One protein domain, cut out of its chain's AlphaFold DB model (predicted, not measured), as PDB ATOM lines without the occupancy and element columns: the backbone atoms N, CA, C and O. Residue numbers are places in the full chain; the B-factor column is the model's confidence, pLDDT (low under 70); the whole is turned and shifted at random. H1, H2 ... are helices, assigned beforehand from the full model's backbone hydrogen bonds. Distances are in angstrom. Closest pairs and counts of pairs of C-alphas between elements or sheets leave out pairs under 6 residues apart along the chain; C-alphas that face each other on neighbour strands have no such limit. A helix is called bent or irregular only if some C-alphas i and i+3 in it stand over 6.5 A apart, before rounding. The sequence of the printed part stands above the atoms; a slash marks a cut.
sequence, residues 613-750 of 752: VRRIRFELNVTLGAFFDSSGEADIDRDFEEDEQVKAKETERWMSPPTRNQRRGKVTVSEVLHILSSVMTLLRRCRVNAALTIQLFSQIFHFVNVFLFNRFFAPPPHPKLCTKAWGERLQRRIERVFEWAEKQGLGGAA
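This is residues 613 to 750 of the 752 residues of the protein "Putative afadin isoform X3" of Stichopus japonicus (UniProt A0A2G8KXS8). Four helices, H1, H4, H5 and H6, form an up-and-down bundle, each running against the one before it in the chain. H3 crosses H4 on the outside of the bundle, and on the side away from H3 the short H7 packs on both H5 and H6; residues 659 to 665 and 714 to 719 stick out as loops. The printed part has 138 residues with seven named helices, H1 to H7 in chain order, and no named strand: the class is all helix. It is compact, with a radius of gyration of the C-alphas of 15.6 A, and spans 45 by 34 by 25 A.

Begin with H1, residues 613 to 628, which has a kink of 44 degrees near residue 622. It is only just irregular, with C-alphas 622 and 625 6.6 A apart. Next look at the hub, H4, residues 669 to 686. H1 touches it, closest at the C-alphas of Ala 626 and Val 669, 5.7 A apart, at a shallow tilt of 21 degrees, opposite ways. H2, residues 632 to 635, only just touches H4 with 3 pairs of C-alphas within 8 A; the closest are Ala 634 and Val 669, 5.9 A, and H4 takes part with residues 669 to 670 alone. H3, residues 644 to 655, touches H4 about perpendicular at 80 degrees, through residues 647 to 651 and 678 to 682 alone; the closest C-alphas are Thr 651 and Ser 678, 6.5 A. H5, residues 690 to 713, touches H1 at a steep tilt of 39 degrees, the same way, closest at the C-alphas of Val 613 and Leu 696, 6.8 A. H6, residues 724 to 743, only just touches H4 with 3 pairs within 8 A, closest at the C-alphas of Leu 673 and Val 737, 6.6 A. H5 and H6 are near each other, and H7, residues 747 to 750, touches both: the closest C-alphas are Ser 698 and Ala 749, 5.2 A, and Ala 741 and Gly 747, 5.4 A. Every O i to N i+4 pair is within hydrogen-bond range in H3, H4 and H5, against 7 of 12 in H1 and 15 of 16 in H6; H2 and H7 are too short for such a pair.

Find C-alpha 613 at (-9.754, 19.139, -41.712); from there H1 runs 23.1 A to residue 628. After H2 and the 16.6 A of H3, H4 runs 26.4 A from C-alpha 669 at (-7.627, 38.758, -41.084). H5 is the longest helix, 34.1 A, and H6 measures 28.4 A; H7 ends at C-alpha 750, (-2.727, 28.277, -52.989).

The C-alphas farthest apart, Arg 687 and Pro 719, are 46.0 A apart. The printed part has no cut, and the link from H3 to H4, 13 residues, is long. Mean pLDDT of the printed part is 79.0; look for values under 70 at residue 632, residues 638 to 666 and residues 715 to 720.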
ATOM      1  N   VAL A 613      -9.211  18.156 -40.756       95.00
ATOM      2  CA  VAL A 613      -9.754  19.139 -41.712       95.00
ATOM      3  C   VAL A 613     -11.070  19.729 -41.209       95.00
ATOM      4  O   VAL A 613     -11.238  20.947 -41.217       95.00
ATOM      5  N   ARG A 614     -12.006  18.898 -40.729       93.06
ATOM      6  CA  ARG A 614     -13.280  19.377 -40.156       93.06
ATOM      7  C   ARG A 614     -13.052  20.337 -38.990       93.06
ATOM      8  O   ARG A 614     -13.713  21.373 -38.924       93.06
ATOM      9  N   ARG A 615     -12.104  20.029 -38.100       89.31
ATOM     10  CA  ARG A 615     -11.774  20.872 -36.946       89.31
ATOM     11  C   ARG A 615     -11.185  22.217 -37.370       89.31
ATOM     12  O   ARG A 615     -11.622  23.249 -36.868       89.31
ATOM     13  N   ILE A 616     -10.256  22.221 -38.324       91.75
ATOM     14  CA  ILE A 616      -9.660  23.455 -38.858       91.75
ATOM     15  C   ILE A 616     -10.725  24.305 -39.556       91.75
ATOM     16  O   ILE A 616     -10.811  25.507 -39.319       91.75
ATOM     17  N   ARG A 617     -11.586  23.683 -40.371       92.69
ATOM     18  CA  ARG A 617     -12.704  24.368 -41.035       92.69
ATOM     19  C   ARG A 617     -13.659  25.005 -40.034       92.69
ATOM     20  O   ARG A 617     -14.106  26.118 -40.278       92.69
ATOM     21  N   PHE A 618     -13.952  24.337 -38.919       89.31
ATOM     22  CA  PHE A 618     -14.789  24.898 -37.857       89.31
ATOM     23  C   PHE A 618     -14.186  26.182 -37.270       89.31
ATOM     24  O   PHE A 618     -14.882  27.188 -37.161       89.31
ATOM     25  N   GLU A 619     -12.888  26.175 -36.954       85.88
ATOM     26  CA  GLU A 619     -12.178  27.358 -36.449       85.88
ATOM     27  C   GLU A 619     -12.137  28.488 -37.488       85.88
ATOM     28  O   GLU A 619     -12.422  29.641 -37.165       85.88
ATOM     29  N   LEU A 620     -11.857  28.149 -38.751       91.06
ATOM     30  CA  LEU A 620     -11.836  29.112 -39.850       91.06
ATOM     31  C   LEU A 620     -13.211  29.723 -40.120       91.06
ATOM     32  O   LEU A 620     -13.297  30.916 -40.391       91.06
ATOM     33  N   ASN A 621     -14.289  28.946 -40.012       89.62
ATOM     34  CA  ASN A 621     -15.654  29.419 -40.243       89.62
ATOM     35  C   ASN A 621     -16.031  30.577 -39.301       89.62
ATOM     36  O   ASN A 621     -16.730  31.506 -39.698       89.62
ATOM     37  N   VAL A 622     -15.515  30.561 -38.068       85.75
ATOM     38  CA  VAL A 622     -15.708  31.653 -37.102       85.75
ATOM     39  C   VAL A 622     -14.879  32.885 -37.478       85.75
ATOM     40  O   VAL A 622     -15.320  34.011 -37.259       85.75
ATOM     41  N   THR A 623     -13.691  32.698 -38.067       87.69
ATOM     42  CA  THR A 623     -12.763  33.803 -38.350       87.69
ATOM     43  C   THR A 623     -12.897  34.444 -39.728       87.69
ATOM     44  O   THR A 623     -12.594  35.621 -39.906       87.69
ATOM     45  N   LEU A 624     -13.356  33.693 -40.729       90.38
ATOM     46  CA  LEU A 624     -13.411  34.163 -42.115       90.38
ATOM     47  C   LEU A 624     -14.406  35.314 -42.314       90.38
ATOM     48  O   LEU A 624     -14.297  36.050 -43.293       90.38
ATOM     49  N   GLY A 625     -15.315  35.543 -41.359       87.12
ATOM     50  CA  GLY A 625     -16.168  36.732 -41.326       87.12
ATOM     51  C   GLY A 625     -15.388  38.054 -41.383       87.12
ATOM     52  O   GLY A 625     -15.894  39.020 -41.951       87.12
ATOM     53  N   ALA A 626     -14.139  38.085 -40.903       87.81
ATOM     54  CA  ALA A 626     -13.278  39.270 -40.953       87.81
ATOM     55  C   ALA A 626     -13.010  39.776 -42.379       87.81
ATOM     56  O   ALA A 626     -12.824  40.974 -42.582       87.81
ATOM     57  N   PHE A 627     -13.047  38.899 -43.391       89.25
ATOM     58  CA  PHE A 627     -12.864  39.301 -44.790       89.25
ATOM     59  C   PHE A 627     -13.962  40.252 -45.281       89.25
ATOM     60  O   PHE A 627     -13.704  41.043 -46.187       89.25
ATOM     61  N   PHE A 628     -15.130  40.245 -44.633       86.94
ATOM     62  CA  PHE A 628     -16.297  41.066 -44.968       86.94
ATOM     63  C   PHE A 628     -16.519  42.245 -44.011       86.94
ATOM     64  O   PHE A 628     -17.542  42.922 -44.103       86.94
ATOM     65  N   ASP A 629     -15.578  42.525 -43.107       83.31
ATOM     66  CA  ASP A 629     -15.648  43.699 -42.233       83.31
ATOM     67  C   ASP A 629     -15.149  44.952 -42.978       83.31
ATOM     68  O   ASP A 629     -14.030  44.975 -43.511       83.31
ATOM     69  N   SER A 630     -16.013  45.973 -43.062       76.56
ATOM     70  CA  SER A 630     -15.754  47.251 -43.738       76.56
ATOM     71  C   SER A 630     -14.840  48.182 -42.941       76.56
ATOM     72  O   SER A 630     -14.262  49.111 -43.516       76.56
ATOM     73  N   SER A 631     -14.695  47.953 -41.635       78.38
ATOM     74  CA  SER A 631     -13.816  48.740 -40.780       78.38
ATOM     75  C   SER A 631     -12.345  48.491 -41.129       78.38
ATOM     76  O   SER A 631     -11.970  47.442 -41.659       78.38
ATOM     77  N   GLY A 632     -11.491  49.483 -40.868       68.38
ATOM     78  CA  GLY A 632     -10.036  49.300 -40.942       68.38
ATOM     79  C   GLY A 632      -9.504  48.369 -39.848       68.38
ATOM     80  O   GLY A 632      -8.396  47.863 -39.969       68.38
ATOM     81  N   GLU A 633     -10.303  48.088 -38.812       73.25
ATOM     82  CA  GLU A 633      -9.907  47.258 -37.669       73.25
ATOM     83  C   GLU A 633      -9.640  45.799 -38.053       73.25
ATOM     84  O   GLU A 633      -8.755  45.170 -37.483       73.25
ATOM     85  N   ALA A 634     -10.338  45.266 -39.061       77.50
ATOM     86  CA  ALA A 634     -10.101  43.909 -39.555       77.50
ATOM     87  C   ALA A 634      -8.753  43.736 -40.278       77.50
ATOM     88  O   ALA A 634      -8.280  42.604 -40.420       77.50
ATOM     89  N   ASP A 635      -8.150  44.847 -40.714       81.00
ATOM     90  CA  ASP A 635      -6.836  44.892 -41.358       81.00
ATOM     91  C   ASP A 635      -5.697  45.165 -40.360       81.00
ATOM     92  O   ASP A 635      -4.538  45.023 -40.741       81.00
ATOM     93  N   ILE A 636      -6.011  45.504 -39.099       78.62
ATOM     94  CA  ILE A 636      -5.008  45.717 -38.049       78.62
ATOM     95  C   ILE A 636      -4.298  44.395 -37.762       78.62
ATOM     96  O   ILE A 636      -4.913  43.393 -37.367       78.62
ATOM     97  N   ASP A 637      -2.980  44.422 -37.918       71.00
ATOM     98  CA  ASP A 637      -2.105  43.420 -37.341       71.00
ATOM     99  C   ASP A 637      -2.075  43.658 -35.839       71.00
ATOM    100  O   ASP A 637      -1.520  44.637 -35.351       71.00
ATOM    101  N   ARG A 638      -2.769  42.796 -35.091       64.25
ATOM    102  CA  ARG A 638      -2.529  42.734 -33.654       64.25
ATOM    103  C   ARG A 638      -1.102  42.241 -33.500       64.25
ATOM    104  O   ARG A 638      -0.806  41.140 -33.963       64.25
ATOM    105  N   ASP A 639      -0.262  43.070 -32.891       47.59
ATOM    106  CA  ASP A 639       1.083  42.711 -32.462       47.59
ATOM    107  C   ASP A 639       0.965  41.558 -31.462       47.59
ATOM    108  O   ASP A 639       0.883  41.735 -30.248       47.59
ATOM    109  N   PHE A 640       0.887  40.338 -31.984       53.66
ATOM    110  CA  PHE A 640       1.283  39.168 -31.234       53.66
ATOM    111  C   PHE A 640       2.798  39.290 -31.140       53.66
ATOM    112  O   PHE A 640       3.507  38.825 -32.034       53.66
ATOM    113  N   GLU A 641       3.296  39.997 -30.121       44.03
ATOM    114  CA  GLU A 641       4.705  39.905 -29.752       44.03
ATOM    115  C   GLU A 641       5.050  38.411 -29.730       44.03
ATOM    116  O   GLU A 641       4.426  37.619 -29.020       44.03
ATOM    117  N   GLU A 642       5.941  38.006 -30.638       48.84
ATOM    118  CA  GLU A 642       6.256  36.607 -30.917       48.84
ATOM    119  C   GLU A 642       7.103  35.994 -29.790       48.84
ATOM    120  O   GLU A 642       8.216  35.517 -30.025       48.84
ATOM    121  N   ASP A 643       6.593  35.990 -28.566       47.62
ATOM    122  CA  ASP A 643       7.181  35.229 -27.478       47.62
ATOM    123  C   ASP A 643       6.958  33.731 -27.724       47.62
ATOM    124  O   ASP A 643       5.851  33.273 -28.032       47.62
ATOM    125  N   GLU A 644       8.011  32.924 -27.550       50.38
ATOM    126  CA  GLU A 644       7.936  31.454 -27.633       50.38
ATOM    127  C   GLU A 644       6.832  30.875 -26.729       50.38
ATOM    128  O   GLU A 644       6.225  29.852 -27.055       50.38
ATOM    129  N   GLN A 645       6.517  31.557 -25.624       46.41
ATOM    130  CA  GLN A 645       5.448  31.181 -24.698       46.41
ATOM    131  C   GLN A 645       4.037  31.332 -25.288       46.41
ATOM    132  O   GLN A 645       3.157  30.545 -24.935       46.41
ATOM    133  N   VAL A 646       3.805  32.278 -26.202       52.47
ATOM    134  CA  VAL A 646       2.505  32.445 -26.877       52.47
ATOM    135  C   VAL A 646       2.318  31.355 -27.933       52.47
ATOM    136  O   VAL A 646       1.287  30.681 -27.935       52.47
ATOM    137  N   LYS A 647       3.364  31.057 -28.722       53.22
ATOM    138  CA  LYS A 647       3.376  29.916 -29.662       53.22
ATOM    139  C   LYS A 647       3.120  28.587 -28.946       53.22
ATOM    140  O   LYS A 647       2.392  27.738 -29.465       53.22
ATOM    141  N   ALA A 648       3.670  28.404 -27.744       53.38
ATOM    142  CA  ALA A 648       3.417  27.227 -26.916       53.38
ATOM    143  C   ALA A 648       1.949  27.143 -26.454       53.38
ATOM    144  O   ALA A 648       1.307  26.121 -26.700       53.38
ATOM    145  N   LYS A 649       1.390  28.227 -25.891       56.44
ATOM    146  CA  LYS A 649      -0.011  28.304 -25.425       56.44
ATOM    147  C   LYS A 649      -1.042  28.135 -26.542       56.44
ATOM    148  O   LYS A 649      -2.100  27.540 -26.350       56.44
ATOM    149  N   GLU A 650      -0.760  28.637 -27.736       55.44
ATOM    150  CA  GLU A 650      -1.665  28.471 -28.874       55.44
ATOM    151  C   GLU A 650      -1.532  27.100 -29.524       55.44
ATOM    152  O   GLU A 650      -2.528  26.545 -29.984       55.44
ATOM    153  N   THR A 651      -0.346  26.489 -29.481       54.53
ATOM    154  CA  THR A 651      -0.230  25.065 -29.799       54.53
ATOM    155  C   THR A 651      -1.045  24.243 -28.797       54.53
ATOM    156  O   THR A 651      -1.787  23.371 -29.234       54.53
ATOM    157  N   GLU A 652      -0.991  24.560 -27.492       58.81
ATOM    158  CA  GLU A 652      -1.810  23.939 -26.429       58.81
ATOM    159  C   GLU A 652      -3.317  24.084 -26.681       58.81
ATOM    160  O   GLU A 652      -4.077  23.143 -26.451       58.81
ATOM    161  N   ARG A 653      -3.762  25.204 -27.263       67.06
ATOM    162  CA  ARG A 653      -5.157  25.396 -27.687       67.06
ATOM    163  C   ARG A 653      -5.625  24.351 -28.708       67.06
ATOM    164  O   ARG A 653      -6.784  23.947 -28.668       67.06
ATOM    165  N   TRP A 654      -4.750  23.884 -29.601       64.81
ATOM    166  CA  TRP A 654      -5.049  22.769 -30.515       64.81
ATOM    167  C   TRP A 654      -4.873  21.385 -29.857       64.81
ATOM    168  O   TRP A 654      -5.275  20.373 -30.440       64.81
ATOM    169  N   MET A 655      -4.304  21.328 -28.646       56.12
ATOM    170  CA  MET A 655      -4.160  20.110 -27.833       56.12
ATOM    171  C   MET A 655      -5.388  19.799 -26.974       56.12
ATOM    172  O   MET A 655      -5.470  18.696 -26.446       56.12
ATOM    173  N   SER A 656      -6.332  20.733 -26.814       56.72
ATOM    174  CA  SER A 656      -7.508  20.558 -25.950       56.72
ATOM    175  C   SER A 656      -8.838  20.619 -26.715       56.72
ATOM    176  O   SER A 656      -8.924  21.275 -27.759       56.72
ATOM    177  N   PRO A 657      -9.899  19.952 -26.212       52.84
ATOM    178  CA  PRO A 657     -11.252  20.089 -26.743       52.84
ATOM    179  C   PRO A 657     -11.717  21.555 -26.722       52.84
ATOM    180  O   PRO A 657     -11.269  22.332 -25.875       52.84
ATOM    181  N   PRO A 658     -12.631  21.967 -27.618       52.25
ATOM    182  CA  PRO A 658     -13.119  23.342 -27.659       52.25
ATOM    183  C   PRO A 658     -13.778  23.754 -26.334       52.25
ATOM    184  O   PRO A 658     -14.900  23.352 -26.033       52.25
ATOM    185  N   THR A 659     -13.128  24.628 -25.566       48.66
ATOM    186  CA  THR A 659     -13.777  25.348 -24.465       48.66
ATOM    187  C   THR A 659     -14.542  26.543 -25.030       48.66
ATOM    188  O   THR A 659     -13.972  27.397 -25.707       48.66
ATOM    189  N   ARG A 660     -15.847  26.624 -24.745       44.41
ATOM    190  CA  ARG A 660     -16.806  27.614 -25.284       44.41
ATOM    191  C   ARG A 660     -16.506  29.088 -24.935       44.41
ATOM    192  O   ARG A 660     -17.218  29.968 -25.406       44.41
ATOM    193  N   ASN A 661     -15.471  29.390 -24.152       46.25
ATOM    194  CA  ASN A 661     -15.243  30.730 -23.615       46.25
ATOM    195  C   ASN A 661     -13.926  31.367 -24.083       46.25
ATOM    196  O   ASN A 661     -12.890  30.718 -24.125       46.25
ATOM    197  N   GLN A 662     -14.027  32.680 -24.337       46.81
ATOM    198  CA  GLN A 662     -12.988  33.678 -24.641       46.81
ATOM    199  C   GLN A 662     -12.516  33.802 -26.097       46.81
ATOM    200  O   GLN A 662     -11.378  33.519 -26.449       46.81
ATOM    201  N   ARG A 663     -13.350  34.451 -26.917       52.22
ATOM    202  CA  ARG A 663     -12.852  35.499 -27.822       52.22
ATOM    203  C   ARG A 663     -13.628  36.785 -27.556       52.22
ATOM    204  O   ARG A 663     -14.687  37.016 -28.127       52.22
ATOM    205  N   ARG A 664     -13.146  37.593 -26.606       46.25
ATOM    206  CA  ARG A 664     -13.618  38.974 -26.425       46.25
ATOM    207  C   ARG A 664     -12.772  39.866 -27.332       46.25
ATOM    208  O   ARG A 664     -11.680  40.263 -26.952       46.25
ATOM    209  N   GLY A 665     -13.256  40.114 -28.545       60.56
ATOM    210  CA  GLY A 665     -12.617  41.000 -29.519       60.56
ATOM    211  C   GLY A 665     -13.216  40.823 -30.911       60.56
ATOM    212  O   GLY A 665     -13.756  39.760 -31.216       60.56
ATOM    213  N   LYS A 666     -13.143  41.861 -31.751       69.56
ATOM    214  CA  LYS A 666     -13.470  41.730 -33.177       69.56
ATOM    215  C   LYS A 666     -12.432  40.835 -33.856       69.56
ATOM    216  O   LYS A 666     -11.243  40.912 -33.558       69.56
ATOM    217  N   VAL A 667     -12.906  39.981 -34.752       81.12
ATOM    218  CA  VAL A 667     -12.087  39.045 -35.525       81.12
ATOM    219  C   VAL A 667     -11.354  39.811 -36.630       81.12
ATOM    220  O   VAL A 667     -11.964  40.632 -37.311       81.12
ATOM    221  N   THR A 668     -10.068  39.525 -36.839       86.81
ATOM    222  CA  THR A 668      -9.236  40.172 -37.870       86.81
ATOM    223  C   THR A 668      -8.702  39.162 -38.888       86.81
ATOM    224  O   THR A 668      -8.666  37.960 -38.623       86.81
ATOM    225  N   VAL A 669      -8.241  39.628 -40.055       87.19
ATOM    226  CA  VAL A 669      -7.627  38.758 -41.084       87.19
ATOM    227  C   VAL A 669      -6.344  38.095 -40.564       87.19
ATOM    228  O   VAL A 669      -6.047  36.953 -40.911       87.19
ATOM    229  N   SER A 670      -5.627  38.762 -39.657       85.06
ATOM    230  CA  SER A 670      -4.450  38.200 -38.988       85.06
ATOM    231  C   SER A 670      -4.784  36.949 -38.151       85.06
ATOM    232  O   SER A 670      -4.006  35.999 -38.149       85.06
ATOM    233  N   GLU A 671      -5.984  36.845 -37.552       83.94
ATOM    234  CA  GLU A 671      -6.407  35.610 -36.859       83.94
ATOM    235  C   GLU A 671      -6.517  34.405 -37.809       83.94
ATOM    236  O   GLU A 671      -6.234  33.274 -37.409       83.94
ATOM    237  N   VAL A 672      -6.905  34.629 -39.071       89.44
ATOM    238  CA  VAL A 672      -6.958  33.570 -40.091       89.44
ATOM    239  C   VAL A 672      -5.547  33.079 -40.406       89.44
ATOM    240  O   VAL A 672      -5.292  31.876 -40.365       89.44
ATOM    241  N   LEU A 673      -4.607  33.998 -40.648       89.69
ATOM    242  CA  LEU A 673      -3.195  33.661 -40.874       89.69
ATOM    243  C   LEU A 673      -2.575  32.964 -39.661       89.69
ATOM    244  O   LEU A 673      -1.771  32.040 -39.810       89.69
ATOM    245  N   HIS A 674      -2.979  33.371 -38.460       85.31
ATOM    246  CA  HIS A 674      -2.540  32.760 -37.220       85.31
ATOM    247  C   HIS A 674      -3.014  31.298 -37.098       85.31
ATOM    248  O   HIS A 674      -2.212  30.408 -36.806       85.31
ATOM    249  N   ILE A 675      -4.287  31.018 -37.407       87.81
ATOM    250  CA  ILE A 675      -4.825  29.647 -37.474       87.81
ATOM    251  C   ILE A 675      -4.030  28.798 -38.470       87.81
ATOM    252  O   ILE A 675      -3.588  27.703 -38.123       87.81
ATOM    253  N   LEU A 676      -3.808  29.305 -39.684       91.62
ATOM    254  CA  LEU A 676      -3.060  28.588 -40.720       91.62
ATOM    255  C   LEU A 676      -1.610  28.305 -40.280       91.62
ATOM    256  O   LEU A 676      -1.112  27.188 -40.445       91.62
ATOM    257  N   SER A 677      -0.957  29.278 -39.638       89.06
ATOM    258  CA  SER A 677       0.395  29.145 -39.070       89.06
ATOM    259  C   SER A 677       0.466  28.118 -37.941       89.06
ATOM    260  O   SER A 677       1.390  27.301 -37.902       89.06
ATOM    261  N   SER A 678      -0.526  28.116 -37.049       86.75
ATOM    262  CA  SER A 678      -0.633  27.145 -35.955       86.75
ATOM    263  C   SER A 678      -0.775  25.720 -36.490       86.75
ATOM    264  O   SER A 678      -0.067  24.817 -36.045       86.75
ATOM    265  N   VAL A 679      -1.639  25.523 -37.492       90.75
ATOM    266  CA  VAL A 679      -1.834  24.223 -38.148       90.75
ATOM    267  C   VAL A 679      -0.542  23.747 -38.813       90.75
ATOM    268  O   VAL A 679      -0.131  22.610 -38.596       90.75
ATOM    269  N   MET A 680       0.142  24.613 -39.571       90.75
ATOM    270  CA  MET A 680       1.418  24.262 -40.209       90.75
ATOM    271  C   MET A 680       2.484  23.878 -39.174       90.75
ATOM    272  O   MET A 680       3.213  22.900 -39.346       90.75
ATOM    273  N   THR A 681       2.553  24.618 -38.066       88.00
ATOM    274  CA  THR A 681       3.476  24.327 -36.960       88.00
ATOM    275  C   THR A 681       3.176  22.969 -36.329       88.00
ATOM    276  O   THR A 681       4.100  22.189 -36.092       88.00
ATOM    277  N   LEU A 682       1.898  22.649 -36.107       88.25
ATOM    278  CA  LEU A 682       1.470  21.363 -35.559       88.25
ATOM    279  C   LEU A 682       1.829  20.194 -36.491       88.25
ATOM    280  O   LEU A 682       2.431  19.222 -36.036       88.25
ATOM    281  N   LEU A 683       1.534  20.313 -37.791       91.50
ATOM    282  CA  LEU A 683       1.854  19.297 -38.806       91.50
ATOM    283  C   LEU A 683       3.363  19.020 -38.877       91.50
ATOM    284  O   LEU A 683       3.779  17.861 -38.846       91.50
ATOM    285  N   ARG A 684       4.189  20.076 -38.883       90.25
ATOM    286  CA  ARG A 684       5.658  19.959 -38.859       90.25
ATOM    287  C   ARG A 684       6.169  19.348 -37.559       90.25
ATOM    288  O   ARG A 684       7.047  18.491 -37.594       90.25
ATOM    289  N   ARG A 685       5.615  19.746 -36.409       86.69
ATOM    290  CA  ARG A 685       6.013  19.211 -35.096       86.69
ATOM    291  C   ARG A 685       5.755  17.708 -35.005       86.69
ATOM    292  O   ARG A 685       6.600  16.992 -34.478       86.69
ATOM    293  N   CYS A 686       4.614  17.248 -35.514       89.69
ATOM    294  CA  CYS A 686       4.240  15.833 -35.566       89.69
ATOM    295  C   CYS A 686       4.919  15.047 -36.693       89.69
ATOM    296  O   CYS A 686       4.825  13.825 -36.670       89.69
ATOM    297  N   ARG A 687       5.626  15.717 -37.615       91.12
ATOM    298  CA  ARG A 687       6.295  15.108 -38.776       91.12
ATOM    299  C   ARG A 687       5.325  14.431 -39.743       91.12
ATOM    300  O   ARG A 687       5.557  13.325 -40.217       91.12
ATOM    301  N   VAL A 688       4.205  15.093 -40.026       93.38
ATOM    302  CA  VAL A 688       3.264  14.615 -41.046       93.38
ATOM    303  C   VAL A 688       3.916  14.710 -42.426       93.38
ATOM    304  O   VAL A 688       4.531  15.725 -42.757       93.38
ATOM    305  N   ASN A 689       3.741  13.672 -43.248       90.12
ATOM    306  CA  ASN A 689       4.253  13.622 -44.615       90.12
ATOM    307  C   ASN A 689       3.890  14.898 -45.408       90.12
ATOM    308  O   ASN A 689       2.758  15.393 -45.351       90.12
ATOM    309  N   ALA A 690       4.847  15.427 -46.175       89.69
ATOM    310  CA  ALA A 690       4.662  16.650 -46.955       89.69
ATOM    311  C   ALA A 690       3.497  16.550 -47.956       89.69
ATOM    312  O   ALA A 690       2.759  17.519 -48.121       89.69
ATOM    313  N   ALA A 691       3.274  15.385 -48.570       87.94
ATOM    314  CA  ALA A 691       2.158  15.171 -49.489       87.94
ATOM    315  C   ALA A 691       0.799  15.300 -48.780       87.94
ATOM    316  O   ALA A 691      -0.091  15.986 -49.282       87.94
ATOM    317  N   LEU A 692       0.661  14.722 -47.579       90.88
ATOM    318  CA  LEU A 692      -0.544  14.865 -46.749       90.88
ATOM    319  C   LEU A 692      -0.726  16.311 -46.276       90.88
ATOM    320  O   LEU A 692      -1.843  16.820 -46.257       90.88
ATOM    321  N   THR A 693       0.368  17.001 -45.949       93.25
ATOM    322  CA  THR A 693       0.343  18.425 -45.581       93.25
ATOM    323  C   THR A 693      -0.169  19.288 -46.735       93.25
ATOM    324  O   THR A 693      -1.068  20.104 -46.535       93.25
ATOM    325  N   ILE A 694       0.350  19.081 -47.948       91.25
ATOM    326  CA  ILE A 694      -0.102  19.783 -49.155       91.25
ATOM    327  C   ILE A 694      -1.581  19.487 -49.404       91.25
ATOM    328  O   ILE A 694      -2.364  20.419 -49.548       91.25
ATOM    329  N   GLN A 695      -1.988  18.215 -49.377       92.56
ATOM    330  CA  GLN A 695      -3.380  17.818 -49.596       92.56
ATOM    331  C   GLN A 695      -4.335  18.452 -48.574       92.56
ATOM    332  O   GLN A 695      -5.422  18.905 -48.941       92.56
ATOM    333  N   LEU A 696      -3.930  18.514 -47.301       95.50
ATOM    334  CA  LEU A 696      -4.688  19.172 -46.241       95.50
ATOM    335  C   LEU A 696      -4.867  20.654 -46.555       95.50
ATOM    336  O   LEU A 696      -5.999  21.137 -46.589       95.50
ATOM    337  N   PHE A 697      -3.778  21.371 -46.832       95.69
ATOM    338  CA  PHE A 697      -3.854  22.800 -47.126       95.69
ATOM    339  C   PHE A 697      -4.607  23.098 -48.424       95.69
ATOM    340  O   PHE A 697      -5.384  24.047 -48.438       95.69
ATOM    341  N   SER A 698      -4.506  22.256 -49.455       93.50
ATOM    342  CA  SER A 698      -5.332  22.375 -50.662       93.50
ATOM    343  C   SER A 698      -6.829  22.329 -50.335       93.50
ATOM    344  O   SER A 698      -7.592  23.155 -50.831       93.50
ATOM    345  N   GLN A 699      -7.270  21.415 -49.458       94.88
ATOM    346  CA  GLN A 699      -8.675  21.366 -49.025       94.88
ATOM    347  C   GLN A 699      -9.072  22.577 -48.176       94.88
ATOM    348  O   GLN A 699     -10.195  23.071 -48.291       94.88
ATOM    349  N   ILE A 700      -8.166  23.062 -47.322       95.44
ATOM    350  CA  ILE A 700      -8.414  24.241 -46.489       95.44
ATOM    351  C   ILE A 700      -8.547  25.498 -47.344       95.44
ATOM    352  O   ILE A 700      -9.515  26.236 -47.179       95.44
ATOM    353  N   PHE A 701      -7.634  25.736 -48.279       95.12
ATOM    354  CA  PHE A 701      -7.709  26.900 -49.150       95.12
ATOM    355  C   PHE A 701      -8.896  26.827 -50.111       95.12
ATOM    356  O   PHE A 701      -9.579  27.831 -50.298       95.12
ATOM    357  N   HIS A 702      -9.221  25.641 -50.634       93.44
ATOM    358  CA  HIS A 702     -10.458  25.446 -51.385       93.44
ATOM    359  C   HIS A 702     -11.688  25.807 -50.539       93.44
ATOM    360  O   HIS A 702     -12.571  26.522 -51.007       93.44
ATOM    361  N   PHE A 703     -11.738  25.384 -49.269       94.62
ATOM    362  CA  PHE A 703     -12.812  25.781 -48.356       94.62
ATOM    363  C   PHE A 703     -12.858  27.296 -48.125       94.62
ATOM    364  O   PHE A 703     -13.947  27.863 -48.149       94.62
ATOM    365  N   VAL A 704     -11.708  27.953 -47.928       93.31
ATOM    366  CA  VAL A 704     -11.628  29.418 -47.809       93.31
ATOM    367  C   VAL A 704     -12.197  30.077 -49.065       93.31
ATOM    368  O   VAL A 704     -13.062  30.938 -48.946       93.31
ATOM    369  N   ASN A 705     -11.793  29.631 -50.256       91.69
ATOM    370  CA  ASN A 705     -12.292  30.155 -51.526       91.69
ATOM    371  C   ASN A 705     -13.817  29.987 -51.649       91.69
ATOM    372  O   ASN A 705     -14.535  30.969 -51.816       91.69
ATOM    373  N   VAL A 706     -14.332  28.766 -51.463       91.38
ATOM    374  CA  VAL A 706     -15.776  28.480 -51.518       91.38
ATOM    375  C   VAL A 706     -16.550  29.309 -50.493       91.38
ATOM    376  O   VAL A 706     -17.617  29.833 -50.805       91.38
ATOM    377  N   PHE A 707     -16.023  29.463 -49.276       91.12
ATOM    378  CA  PHE A 707     -16.645  30.286 -48.242       91.12
ATOM    379  C   PHE A 707     -16.719  31.755 -48.666       91.12
ATOM    380  O   PHE A 707     -17.789  32.363 -48.589       91.12
ATOM    381  N   LEU A 708     -15.597  32.321 -49.123       89.31
ATOM    382  CA  LEU A 708     -15.520  33.721 -49.527       89.31
ATOM    383  C   LEU A 708     -16.414  33.993 -50.742       89.31
ATOM    384  O   LEU A 708     -17.216  34.925 -50.707       89.31
ATOM    385  N   PHE A 709     -16.336  33.144 -51.766       88.44
ATOM    386  CA  PHE A 709     -17.158  33.235 -52.967       88.44
ATOM    387  C   PHE A 709     -18.647  33.166 -52.620       88.44
ATOM    388  O   PHE A 709     -19.399  34.099 -52.903       88.44
ATOM    389  N   ASN A 710     -19.079  32.115 -51.916       88.56
ATOM    390  CA  ASN A 710     -20.488  31.951 -51.567       88.56
ATOM    391  C   ASN A 710     -20.999  33.112 -50.722       88.56
ATOM    392  O   ASN A 710     -22.130  33.535 -50.906       88.56
ATOM    393  N   ARG A 711     -20.193  33.664 -49.812       83.75
ATOM    394  CA  ARG A 711     -20.625  34.785 -48.972       83.75
ATOM    395  C   ARG A 711     -20.691  36.111 -49.736       83.75
ATOM    396  O   ARG A 711     -21.537  36.937 -49.407       83.75
ATOM    397  N   PHE A 712     -19.850  36.295 -50.751       78.00
ATOM    398  CA  PHE A 712     -19.878  37.468 -51.627       78.00
ATOM    399  C   PHE A 712     -21.076  37.437 -52.594       78.00
ATOM    400  O   PHE A 712     -21.678  38.476 -52.857       78.00
ATOM    401  N   PHE A 713     -21.462  36.245 -53.064       76.50
ATOM    402  CA  PHE A 713     -22.521  36.045 -54.064       76.50
ATOM    403  C   PHE A 713     -23.839  35.467 -53.509       76.50
ATOM    404  O   PHE A 713     -24.775  35.244 -54.277       76.50
ATOM    405  N   ALA A 714     -23.949  35.223 -52.196       74.44
ATOM    406  CA  ALA A 714     -25.147  34.648 -51.577       74.44
ATOM    407  C   ALA A 714     -26.391  35.536 -51.794       74.44
ATOM    408  O   ALA A 714     -26.316  36.739 -51.535       74.44
ATOM    409  N   PRO A 715     -27.547  34.967 -52.190       61.59
ATOM    410  CA  PRO A 715     -28.806  35.700 -52.298       61.59
ATOM    411  C   PRO A 715     -29.435  36.053 -50.930       61.59
ATOM    412  O   PRO A 715     -29.434  35.209 -50.032       61.59
ATOM    413  N   PRO A 716     -30.060  37.240 -50.790       55.69
ATOM    414  CA  PRO A 716     -29.994  38.344 -51.742       55.69
ATOM    415  C   PRO A 716     -28.565  38.916 -51.751       55.69
ATOM    416  O   PRO A 716     -28.005  39.121 -50.671       55.69
ATOM    417  N   PRO A 717     -27.970  39.165 -52.937       57.09
ATOM    418  CA  PRO A 717     -26.606  39.675 -53.024       57.09
ATOM    419  C   PRO A 717     -26.534  40.940 -52.185       57.09
ATOM    420  O   PRO A 717     -27.312  41.859 -52.427       57.09
ATOM    421  N   HIS A 718     -25.657  40.986 -51.176       60.56
ATOM    422  CA  HIS A 718     -25.477  42.199 -50.387       60.56
ATOM    423  C   HIS A 718     -25.016  43.301 -51.354       60.56
ATOM    424  O   HIS A 718     -23.844  43.306 -51.741       60.56
ATOM    425  N   PRO A 719     -25.880  44.268 -51.732       58.19
ATOM    426  CA  PRO A 719     -25.576  45.208 -52.816       58.19
ATOM    427  C   PRO A 719     -24.402  46.133 -52.461       58.19
ATOM    428  O   PRO A 719     -23.862  46.829 -53.311       58.19
ATOM    429  N   LYS A 720     -23.976  46.113 -51.190       66.75
ATOM    430  CA  LYS A 720     -22.832  46.848 -50.657       66.75
ATOM    431  C   LYS A 720     -21.476  46.175 -50.902       66.75
ATOM    432  O   LYS A 720     -20.481  46.867 -50.738       66.75
ATOM    433  N   LEU A 721     -21.409  44.883 -51.246       73.69
ATOM    434  CA  LEU A 721     -20.136  44.154 -51.403       73.69
ATOM    435  C   LEU A 721     -19.631  44.131 -52.854       73.69
ATOM    436  O   LEU A 721     -18.431  44.239 -53.071       73.69
ATOM    437  N   CYS A 722     -20.510  44.085 -53.857       79.75
ATOM    438  CA  CYS A 722     -20.125  44.056 -55.278       79.75
ATOM    439  C   CYS A 722     -19.735  45.446 -55.816       79.75
ATOM    440  O   CYS A 722     -20.370  45.984 -56.720       79.75
ATOM    441  N   THR A 723     -18.692  46.051 -55.248       84.31
ATOM    442  CA  THR A 723     -18.149  47.355 -55.665       84.31
ATOM    443  C   THR A 723     -16.646  47.254 -55.907       84.31
ATOM    444  O   THR A 723     -15.979  46.397 -55.324       84.31
ATOM    445  N   LYS A 724     -16.083  48.164 -56.715       85.00
ATOM    446  CA  LYS A 724     -14.634  48.204 -56.985       85.00
ATOM    447  C   LYS A 724     -13.803  48.278 -55.694       85.00
ATOM    448  O   LYS A 724     -12.857  47.517 -55.535       85.00
ATOM    449  N   ALA A 725     -14.214  49.124 -54.747       84.75
ATOM    450  CA  ALA A 725     -13.527  49.303 -53.467       84.75
ATOM    451  C   ALA A 725     -13.491  48.019 -52.616       84.75
ATOM    452  O   ALA A 725     -12.503  47.738 -51.937       84.75
ATOM    453  N   TRP A 726     -14.557  47.216 -52.656       86.50
ATOM    454  CA  TRP A 726     -14.587  45.913 -51.989       86.50
ATOM    455  C   TRP A 726     -13.778  44.852 -52.726       86.50
ATOM    456  O   TRP A 726     -13.141  44.044 -52.060       86.50
ATOM    457  N   GLY A 727     -13.755  44.884 -54.061       86.31
ATOM    458  CA  GLY A 727     -12.869  44.043 -54.866       86.31
ATOM    459  C   GLY A 727     -11.399  44.265 -54.508       86.31
ATOM    460  O   GLY A 727     -10.709  43.314 -54.158       86.31
ATOM    461  N   GLU A 728     -10.952  45.523 -54.467       88.00
ATOM    462  CA  GLU A 728      -9.585  45.892 -54.063       88.00
ATOM    463  C   GLU A 728      -9.277  45.472 -52.614       88.00
ATOM    464  O   GLU A 728      -8.187  44.988 -52.308       88.00
ATOM    465  N   ARG A 729     -10.240  45.620 -51.693       88.25
ATOM    466  CA  ARG A 729     -10.078  45.186 -50.296       88.25
ATOM    467  C   ARG A 729      -9.985  43.666 -50.169       88.25
ATOM    468  O   ARG A 729      -9.125  43.178 -49.439       88.25
ATOM    469  N   LEU A 730     -10.862  42.927 -50.845       88.62
ATOM    470  CA  LEU A 730     -10.865  41.468 -50.834       88.62
ATOM    471  C   LEU A 730      -9.576  40.926 -51.452       88.62
ATOM    472  O   LEU A 730      -8.949  40.057 -50.852       88.62
ATOM    473  N   GLN A 731      -9.147  41.498 -52.579       90.38
ATOM    474  CA  GLN A 731      -7.887  41.167 -53.234       90.38
ATOM    475  C   GLN A 731      -6.707  41.312 -52.267       90.38
ATOM    476  O   GLN A 731      -6.030  40.324 -52.009       90.38
ATOM    477  N   ARG A 732      -6.528  42.480 -51.632       90.88
ATOM    478  CA  ARG A 732      -5.439  42.691 -50.656       90.88
ATOM    479  C   ARG A 732      -5.465  41.687 -49.501       90.88
ATOM    480  O   ARG A 732      -4.422  41.251 -49.027       90.88
ATOM    481  N   ARG A 733      -6.651  41.325 -48.999       91.12
ATOM    482  CA  ARG A 733      -6.787  40.368 -47.884       91.12
ATOM    483  C   ARG A 733      -6.475  38.932 -48.315       91.12
ATOM    484  O   ARG A 733      -5.878  38.195 -47.535       91.12
ATOM    485  N   ILE A 734      -6.855  38.540 -49.532       91.81
ATOM    486  CA  ILE A 734      -6.513  37.234 -50.115       91.81
ATOM    487  C   ILE A 734      -5.018  37.165 -50.437       91.81
ATOM    488  O   ILE A 734      -4.388  36.158 -50.123       91.81
ATOM    489  N   GLU A 735      -4.429  38.238 -50.973       91.25
ATOM    490  CA  GLU A 735      -2.988  38.341 -51.243       91.25
ATOM    491  C   GLU A 735      -2.164  38.048 -49.985       91.25
ATOM    492  O   GLU A 735      -1.212  37.282 -50.053       91.25
ATOM    493  N   ARG A 736      -2.588  38.512 -48.802       92.31
ATOM    494  CA  ARG A 736      -1.926  38.154 -47.533       92.31
ATOM    495  C   ARG A 736      -1.922  36.646 -47.245       92.31
ATOM    496  O   ARG A 736      -0.943  36.123 -46.716       92.31
ATOM    497  N   VAL A 737      -3.015  35.943 -47.554       91.50
ATOM    498  CA  VAL A 737      -3.098  34.476 -47.403       91.50
ATOM    499  C   VAL A 737      -2.204  33.788 -48.429       91.50
ATOM    500  O   VAL A 737      -1.528  32.816 -48.091       91.50
ATOM    501  N   PHE A 738      -2.161  34.311 -49.654       91.81
ATOM    502  CA  PHE A 738      -1.303  33.807 -50.720       91.81
ATOM    503  C   PHE A 738       0.186  33.986 -50.391       91.81
ATOM    504  O   PHE A 738       0.932  33.012 -50.405       91.81
ATOM    505  N   GLU A 739       0.609  35.184 -49.988       90.44
ATOM    506  CA  GLU A 739       1.980  35.469 -49.546       90.44
ATOM    507  C   GLU A 739       2.393  34.577 -48.371       90.44
ATOM    508  O   GLU A 739       3.519  34.076 -48.317       90.44
ATOM    509  N   TRP A 740       1.481  34.353 -47.418       92.38
ATOM    510  CA  TRP A 740       1.714  33.403 -46.338       92.38
ATOM    511  C   TRP A 740       1.929  31.986 -46.883       92.38
ATOM    512  O   TRP A 740       2.894  31.327 -46.497       92.38
ATOM    513  N   ALA A 741       1.082  31.522 -47.803       91.12
ATOM    514  CA  ALA A 741       1.197  30.194 -48.392       91.12
ATOM    515  C   ALA A 741       2.501  30.022 -49.190       91.12
ATOM    516  O   ALA A 741       3.172  28.998 -49.042       91.12
ATOM    517  N   GLU A 742       2.919  31.026 -49.967       87.56
ATOM    518  CA  GLU A 742       4.208  31.029 -50.667       87.56
ATOM    519  C   GLU A 742       5.385  30.904 -49.695       87.56
ATOM    520  O   GLU A 742       6.251  30.046 -49.887       87.56
ATOM    521  N   LYS A 743       5.386  31.681 -48.601       86.12
ATOM    522  CA  LYS A 743       6.409  31.595 -47.540       86.12
ATOM    523  C   LYS A 743       6.477  30.206 -46.897       86.12
ATOM    524  O   LYS A 743       7.533  29.807 -46.415       86.12
ATOM    525  N   GLN A 744       5.370  29.463 -46.887       85.62
ATOM    526  CA  GLN A 744       5.305  28.106 -46.345       85.62
ATOM    527  C   GLN A 744       5.601  26.993 -47.369       85.62
ATOM    528  O   GLN A 744       5.561  25.820 -46.991       85.62
ATOM    529  N   GLY A 745       5.907  27.325 -48.630       86.75
ATOM    530  CA  GLY A 745       6.124  26.345 -49.704       86.75
ATOM    531  C   GLY A 745       4.830  25.740 -50.266       86.75
ATOM    532  O   GLY A 745       4.864  24.695 -50.909       86.75
ATOM    533  N   LEU A 746       3.688  26.388 -50.022       87.94
ATOM    534  CA  LEU A 746       2.353  25.961 -50.444       87.94
ATOM    535  C   LEU A 746       1.807  26.787 -51.621       87.94
ATOM    536  O   LEU A 746       0.627  26.670 -51.931       87.94
ATOM    537  N   GLY A 747       2.632  27.598 -52.296       77.19
ATOM    538  CA  GLY A 747       2.186  28.476 -53.392       77.19
ATOM    539  C   GLY A 747       1.412  27.735 -54.490       77.19
ATOM    540  O   GLY A 747       0.319  28.146 -54.866       77.19
ATOM    541  N   GLY A 748       1.897  26.560 -54.912       76.56
ATOM    542  CA  GLY A 748       1.196  25.711 -55.886       76.56
ATOM    543  C   GLY A 748      -0.151  25.166 -55.396       76.56
ATOM    544  O   GLY A 748      -1.045  24.936 -56.201       76.56
ATOM    545  N   ALA A 749      -0.317  24.996 -54.082       75.25
ATOM    546  CA  ALA A 749      -1.580  24.606 -53.468       75.25
ATOM    547  C   ALA A 749      -2.495  25.800 -53.179       75.25
ATOM    548  O   ALA A 749      -3.644  25.564 -52.840       75.25
ATOM    549  N   ALA A 750      -1.997  27.038 -53.260       70.81
ATOM    550  CA  ALA A 750      -2.727  28.277 -52.989       70.81
ATOM    551  C   ALA A 750      -3.196  29.005 -54.261       70.81
ATOM    552  O   ALA A 750      -4.019  29.912 -54.166       70.81
TER     553      ALA A 750